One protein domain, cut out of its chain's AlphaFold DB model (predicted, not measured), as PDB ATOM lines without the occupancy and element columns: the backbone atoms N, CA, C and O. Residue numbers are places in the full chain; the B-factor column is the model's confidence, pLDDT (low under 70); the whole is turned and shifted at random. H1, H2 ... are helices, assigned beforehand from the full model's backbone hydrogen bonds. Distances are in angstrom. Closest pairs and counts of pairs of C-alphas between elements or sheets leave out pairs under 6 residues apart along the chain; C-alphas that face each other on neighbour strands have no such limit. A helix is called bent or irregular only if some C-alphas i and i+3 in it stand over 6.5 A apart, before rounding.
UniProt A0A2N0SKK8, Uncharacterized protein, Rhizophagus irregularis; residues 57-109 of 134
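AT A GLANCE: This is residues 57 to 109 of the 134 residues of an uncharacterized protein of Rhizophagus irregularis (UniProt A0A2N0SKK8). Two long helices, H2 and H1, meet near their ends as a wide V, with the space between the arms empty. A short tail, residues 104 to 109, runs on from the far end of H2. The printed part has 53 residues with two named helices, H1 then H2, and no named strand, and its class is all helix. It is extended, with a radius of gyration of the C-alphas of 18.6 A, and flat, spanning 58 by 34 by 6 A.

HOW THE PARTS SIT: Start with the longest helix, H2, residues 80 to 103, and look back along the chain to H1, residues 57 to 77. The two are close but not clearly touching: their closest C-alphas, those of Leu 75 and Lys 83, are 7.8 A apart. Their lines are about perpendicular, at 74 degrees. In both helices every O i to N i+4 pair is within hydrogen-bond range.

IN THESE COORDINATES: Find C-alpha 80 at (96.200, 93.820, 76.656); from there H2 runs 34.7 A to C-alpha 103 at (98.735, 59.436, 80.267). H1 begins at C-alpha 57, at (60.812, 84.803, 80.068), and measures 29.9 A.

THE WHOLE: The C-alphas farthest apart, those of Leu 58 and Lys 109, are 58.5 A apart. The printed part has no cut, and the link from H1 to H2 is tight. Look for pLDDT under 70 at residues 57 to 71, 73, 75 and 101 to 109.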
ATOM      1  N   SER A  57      60.077  84.894  81.339       55.47
ATOM      2  CA  SER A  57      60.812  84.803  80.068       55.47
ATOM      3  C   SER A  57      61.557  86.100  79.741       55.47
ATOM      4  O   SER A  57      62.711  86.048  79.307       55.47
ATOM      5  N   LEU A  58      60.956  87.260  80.036       54.56
ATOM      6  CA  LEU A  58      61.594  88.570  79.903       54.56
ATOM      7  C   LEU A  58      62.682  88.785  80.957       54.56
ATOM      8  O   LEU A  58      63.760  89.234  80.589       54.56
ATOM      9  N   LEU A  59      62.481  88.382  82.221       54.38
ATOM     10  CA  LEU A  59      63.546  88.409  83.239       54.38
ATOM     11  C   LEU A  59      64.711  87.477  82.886       54.38
ATOM     12  O   LEU A  59      65.864  87.835  83.122       54.38
ATOM     13  N   LYS A  60      64.439  86.302  82.299       55.53
ATOM     14  CA  LYS A  60      65.489  85.401  81.794       55.53
ATOM     15  C   LYS A  60      66.238  86.011  80.609       55.53
ATOM     16  O   LYS A  60      67.465  85.964  80.605       55.53
ATOM     17  N   LYS A  61      65.535  86.623  79.647       55.91
ATOM     18  CA  LYS A  61      66.160  87.359  78.534       55.91
ATOM     19  C   LYS A  61      66.977  88.545  79.044       55.91
ATOM     20  O   LYS A  61      68.150  88.615  78.721       55.91
ATOM     21  N   LEU A  62      66.424  89.409  79.894       55.81
ATOM     22  CA  LEU A  62      67.126  90.547  80.504       55.81
ATOM     23  C   LEU A  62      68.352  90.104  81.310       55.81
ATOM     24  O   LEU A  62      69.408  90.711  81.173       55.81
ATOM     25  N   LYS A  63      68.267  89.016  82.093       58.06
ATOM     26  CA  LYS A  63      69.442  88.434  82.768       58.06
ATOM     27  C   LYS A  63      70.492  87.933  81.777       58.06
ATOM     28  O   LYS A  63      71.676  88.096  82.052       58.06
ATOM     29  N   LYS A  64      70.072  87.336  80.658       56.94
ATOM     30  CA  LYS A  64      70.967  86.857  79.596       56.94
ATOM     31  C   LYS A  64      71.667  88.029  78.895       56.94
ATOM     32  O   LYS A  64      72.887  88.093  78.940       56.94
ATOM     33  N   TYR A  65      70.910  89.025  78.427       56.66
ATOM     34  CA  TYR A  65      71.442  90.250  77.814       56.66
ATOM     35  C   TYR A  65      72.362  91.035  78.759       56.66
ATOM     36  O   TYR A  65      73.400  91.532  78.333       56.66
ATOM     37  N   LYS A  66      72.028  91.112  80.055       58.16
ATOM     38  CA  LYS A  66      72.878  91.783  81.047       58.16
ATOM     39  C   LYS A  66      74.186  91.021  81.282       58.16
ATOM     40  O   LYS A  66      75.225  91.653  81.421       58.16
ATOM     41  N   LYS A  67      74.161  89.682  81.295       60.44
ATOM     42  CA  LYS A  67      75.377  88.854  81.408       60.44
ATOM     43  C   LYS A  67      76.298  89.031  80.204       60.44
ATOM     44  O   LYS A  67      77.498  89.202  80.397       60.44
ATOM     45  N   ASP A  68      75.729  89.027  79.004       62.34
ATOM     46  CA  ASP A  68      76.489  89.160  77.760       62.34
ATOM     47  C   ASP A  68      77.173  90.534  77.679       62.34
ATOM     48  O   ASP A  68      78.330  90.623  77.273       62.34
ATOM     49  N   TYR A  69      76.500  91.591  78.152       63.62
ATOM     50  CA  TYR A  69      77.071  92.938  78.205       63.62
ATOM     51  C   TYR A  69      78.160  93.077  79.275       63.62
ATOM     52  O   TYR A  69      79.206  93.647  79.000       63.62
ATOM     53  N   ILE A  70      77.962  92.505  80.469       69.12
ATOM     54  CA  ILE A  70      78.947  92.564  81.564       69.12
ATOM     55  C   ILE A  70      80.235  91.821  81.197       69.12
ATOM     56  O   ILE A  70      81.324  92.316  81.462       69.12
ATOM     57  N   LEU A  71      80.131  90.640  80.583       66.69
ATOM     58  CA  LEU A  71      81.313  89.879  80.169       66.69
ATOM     59  C   LEU A  71      82.073  90.588  79.050       66.69
ATOM     60  O   LEU A  71      83.302  90.610  79.083       66.69
ATOM     61  N   LYS A  72      81.356  91.200  78.099       70.75
ATOM     62  CA  LYS A  72      81.976  92.049  77.080       70.75
ATOM     63  C   LYS A  72      82.682  93.245  77.702       70.75
ATOM     64  O   LYS A  72      83.832  93.475  77.368       70.75
ATOM     65  N   ASP A  73      82.032  93.944  78.625       69.62
ATOM     66  CA  ASP A  73      82.568  95.149  79.262       69.62
ATOM     67  C   ASP A  73      83.803  94.830  80.127       69.62
ATOM     68  O   ASP A  73      84.807  95.528  80.065       69.62
ATOM     69  N   ILE A  74      83.801  93.705  80.856       70.44
ATOM     70  CA  ILE A  74      84.975  93.225  81.611       70.44
ATOM     71  C   ILE A  74      86.116  92.823  80.667       70.44
ATOM     72  O   ILE A  74      87.273  93.163  80.917       70.44
ATOM     73  N   LEU A  75      85.807  92.116  79.576       67.94
ATOM     74  CA  LEU A  75      86.814  91.691  78.605       67.94
ATOM     75  C   LEU A  75      87.384  92.886  77.831       67.94
ATOM     76  O   LEU A  75      88.581  92.936  77.566       67.94
ATOM     77  N   GLU A  76      86.562  93.870  77.493       71.00
ATOM     78  CA  GLU A  76      86.973  95.073  76.775       71.00
ATOM     79  C   GLU A  76      87.814  95.995  77.663       71.00
ATOM     80  O   GLU A  76      88.857  96.470  77.217       71.00
ATOM     81  N   LYS A  77      87.430  96.134  78.938       76.06
ATOM     82  CA  LYS A  77      88.127  96.933  79.954       76.06
ATOM     83  C   LYS A  77      89.424  96.301  80.466       76.06
ATOM     84  O   LYS A  77      90.241  97.003  81.058       76.06
ATOM     85  N   SER A  78      89.618  94.998  80.253       74.19
ATOM     86  CA  SER A  78      90.863  94.316  80.613       74.19
ATOM     87  C   SER A  78      92.039  94.799  79.760       74.19
ATOM     88  O   SER A  78      91.902  95.057  78.555       74.19
ATOM     89  N   SER A  79      93.206  94.923  80.393       80.06
ATOM     90  CA  SER A  79      94.426  95.353  79.714       80.06
ATOM     91  C   SER A  79      94.861  94.324  78.661       80.06
ATOM     92  O   SER A  79      94.498  93.146  78.719       80.06
ATOM     93  N   THR A  80      95.651  94.743  77.668       83.06
ATOM     94  CA  THR A  80      96.200  93.820  76.656       83.06
ATOM     95  C   THR A  80      97.031  92.705  77.294       83.06
ATOM     96  O   THR A  80      96.950  91.562  76.851       83.06
ATOM     97  N   SER A  81      97.754  93.008  78.374       81.75
ATOM     98  CA  SER A  81      98.484  92.031  79.186       81.75
ATOM     99  C   SER A  81      97.571  90.988  79.829       81.75
ATOM    100  O   SER A  81      97.893  89.804  79.771       81.75
ATOM    101  N   ASP A  82      96.414  91.383  80.364       84.12
ATOM    102  CA  ASP A  82      95.474  90.437  80.987       84.12
ATOM    103  C   ASP A  82      94.885  89.475  79.949       84.12
ATOM    104  O   ASP A  82      94.731  88.281  80.209       84.12
ATOM    105  N   LYS A  83      94.611  89.975  78.736       83.44
ATOM    106  CA  LYS A  83      94.148  89.154  77.607       83.44
ATOM    107  C   LYS A  83      95.203  88.127  77.196       83.44
ATOM    108  O   LYS A  83      94.865  86.964  76.981       83.44
ATOM    109  N   ILE A  84      96.470  88.538  77.117       88.44
ATOM    110  CA  ILE A  84      97.597  87.648  76.797       88.44
ATOM    111  C   ILE A  84      97.771  86.588  77.890       88.44
ATOM    112  O   ILE A  84      97.880  85.404  77.575       88.44
ATOM    113  N   LEU A  85      97.731  86.987  79.164       89.44
ATOM    114  CA  LEU A  85      97.819  86.067  80.297       89.44
ATOM    115  C   LEU A  85      96.693  85.027  80.263       89.44
ATOM    116  O   LEU A  85      96.944  83.840  80.461       89.44
ATOM    117  N   LEU A  86      95.466  85.454  79.954       89.75
ATOM    118  CA  LEU A  86      94.312  84.567  79.841       89.75
ATOM    119  C   LEU A  86      94.475  83.558  78.697       89.75
ATOM    120  O   LEU A  86      94.150  82.386  78.873       89.75
ATOM    121  N   ILE A  87      95.021  83.980  77.553       90.19
ATOM    122  CA  ILE A  87      95.326  83.080  76.430       90.19
ATOM    123  C   ILE A  87      96.389  82.055  76.836       90.19
ATOM    124  O   ILE A  87      96.197  80.861  76.614       90.19
ATOM    125  N   ILE A  88      97.480  82.492  77.472       93.25
ATOM    126  CA  ILE A  88      98.547  81.599  77.951       93.25
ATOM    127  C   ILE A  88      97.991  80.595  78.967       93.25
ATOM    128  O   ILE A  88      98.283  79.400  78.890       93.25
ATOM    129  N   PHE A  89      97.147  81.053  79.890       94.06
ATOM    130  CA  PHE A  89      96.463  80.190  80.848       94.06
ATOM    131  C   PHE A  89      95.578  79.147  80.148       94.06
ATOM    132  O   PHE A  89      95.609  77.967  80.494       94.06
ATOM    133  N   LEU A  90      94.828  79.547  79.117       92.38
ATOM    134  CA  LEU A  90      93.971  78.629  78.367       92.38
ATOM    135  C   LEU A  90      94.789  77.562  77.626       92.38
ATOM    136  O   LEU A  90      94.442  76.381  77.647       92.38
ATOM    137  N   VAL A  91      95.893  77.975  76.995       95.00
ATOM    138  CA  VAL A  91      96.804  77.078  76.274       95.00
ATOM    139  C   VAL A  91      97.458  76.095  77.239       95.00
ATOM    140  O   VAL A  91      97.431  74.893  76.997       95.00
ATOM    141  N   THR A  92      98.001  76.571  78.358       93.88
ATOM    142  CA  THR A  92      98.631  75.702  79.366       93.88
ATOM    143  C   THR A  92      97.638  74.708  79.960       93.88
ATOM    144  O   THR A  92      97.955  73.522  80.054       93.88
ATOM    145  N   PHE A  93      96.415  75.142  80.271       92.56
ATOM    146  CA  PHE A  93      95.345  74.249  80.715       92.56
ATOM    147  C   PHE A  93      95.027  73.170  79.672       92.56
ATOM    148  O   PHE A  93      94.863  72.002  80.023       92.56
ATOM    149  N   PHE A  94      94.994  73.535  78.389       91.81
ATOM    150  CA  PHE A  94      94.755  72.591  77.301       91.81
ATOM    151  C   PHE A  94      95.890  71.574  77.146       91.81
ATOM    152  O   PHE A  94      95.619  70.382  77.039       91.81
ATOM    153  N   ILE A  95      97.153  72.011  77.204       90.00
ATOM    154  CA  ILE A  95      98.315  71.111  77.150       90.00
ATOM    155  C   ILE A  95      98.311  70.151  78.344       90.00
ATOM    156  O   ILE A  95      98.444  68.948  78.150       90.00
ATOM    157  N   ILE A  96      98.090  70.644  79.567       88.12
ATOM    158  CA  ILE A  96      98.013  69.801  80.772       88.12
ATOM    159  C   ILE A  96      96.837  68.819  80.677       88.12
ATOM    160  O   ILE A  96      96.979  67.649  81.029       88.12
ATOM    161  N   GLY A  97      95.682  69.272  80.183       85.25
ATOM    162  CA  GLY A  97      94.505  68.432  79.969       85.25
ATOM    163  C   GLY A  97      94.741  67.335  78.929       85.25
ATOM    164  O   GLY A  97      94.390  66.182  79.172       85.25
ATOM    165  N   LEU A  98      95.389  67.668  77.809       81.69
ATOM    166  CA  LEU A  98      95.792  66.708  76.780       81.69
ATOM    167  C   LEU A  98      96.796  65.694  77.318       81.69
ATOM    168  O   LEU A  98      96.603  64.497  77.141       81.69
ATOM    169  N   VAL A  99      97.828  66.167  78.016       77.62
ATOM    170  CA  VAL A  99      98.808  65.319  78.698       77.62
ATOM    171  C   VAL A  99      98.075  64.354  79.628       77.62
ATOM    172  O   VAL A  99      98.232  63.147  79.503       77.62
ATOM    173  N   LYS A 100      97.176  64.839  80.486       71.62
ATOM    174  CA  LYS A 100      96.413  63.976  81.397       71.62
ATOM    175  C   LYS A 100      95.587  62.908  80.663       71.62
ATOM    176  O   LYS A 100      95.550  61.772  81.119       71.62
ATOM    177  N   LEU A 101      94.983  63.245  79.522       67.38
ATOM    178  CA  LEU A 101      94.229  62.296  78.695       67.38
ATOM    179  C   LEU A 101      95.136  61.255  78.013       67.38
ATOM    180  O   LEU A 101      94.775  60.086  77.907       67.38
ATOM    181  N   SER A 102      96.324  61.662  77.561       64.38
ATOM    182  CA  SER A 102      97.302  60.760  76.947       64.38
ATOM    183  C   SER A 102      97.953  59.816  77.962       64.38
ATOM    184  O   SER A 102      98.277  58.682  77.617       64.38
ATOM    185  N   PHE A 103      98.115  60.245  79.215       60.56
ATOM    186  CA  PHE A 103      98.735  59.436  80.267       60.56
ATOM    187  C   PHE A 103      97.852  58.288  80.778       60.56
ATOM    188  O   PHE A 103      98.405  57.306  81.265       60.56
ATOM    189  N   ASP A 104      96.528  58.330  80.591       58.19
ATOM    190  CA  ASP A 104      95.645  57.195  80.924       58.19
ATOM    191  C   ASP A 104      95.947  55.938  80.083       58.19
ATOM    192  O   ASP A 104      95.703  54.811  80.515       58.19
ATOM    193  N   GLN A 105      96.530  56.107  78.889       55.88
ATOM    194  CA  GLN A 105      96.997  54.993  78.053       55.88
ATOM    195  C   GLN A 105      98.442  54.590  78.344       55.88
ATOM    196  O   GLN A 105      98.849  53.466  78.033       55.88
ATOM    197  N   ILE A 106      99.219  55.473  78.975       59.91
ATOM    198  CA  ILE A 106     100.558  55.156  79.458       59.91
ATOM    199  C   ILE A 106     100.371  54.356  80.747       59.91
ATOM    200  O   ILE A 106     100.568  54.839  81.860       59.91
ATOM    201  N   LYS A 107     100.005  53.075  80.598       56.59
ATOM    202  CA  LYS A 107     100.313  52.073  81.615       56.59
ATOM    203  C   LYS A 107     101.817  52.155  81.797       56.59
ATOM    204  O   LYS A 107     102.559  51.616  80.978       56.59
ATOM    205  N   ILE A 108     102.261  52.858  82.836       60.06
ATOM    206  CA  ILE A 108     103.625  52.765  83.336       60.06
ATOM    207  C   ILE A 108     103.824  51.271  83.554       60.06
ATOM    208  O   ILE A 108     103.292  50.693  84.505       60.06
ATOM    209  N   LYS A 109     104.487  50.622  82.591       59.12
ATOM    210  CA  LYS A 109     104.843  49.216  82.650       59.12
ATOM    211  C   LYS A 109     105.891  49.165  83.740       59.12
ATOM    212  O   LYS A 109     107.076  49.316  83.466       59.12
TER     213      LYS A 109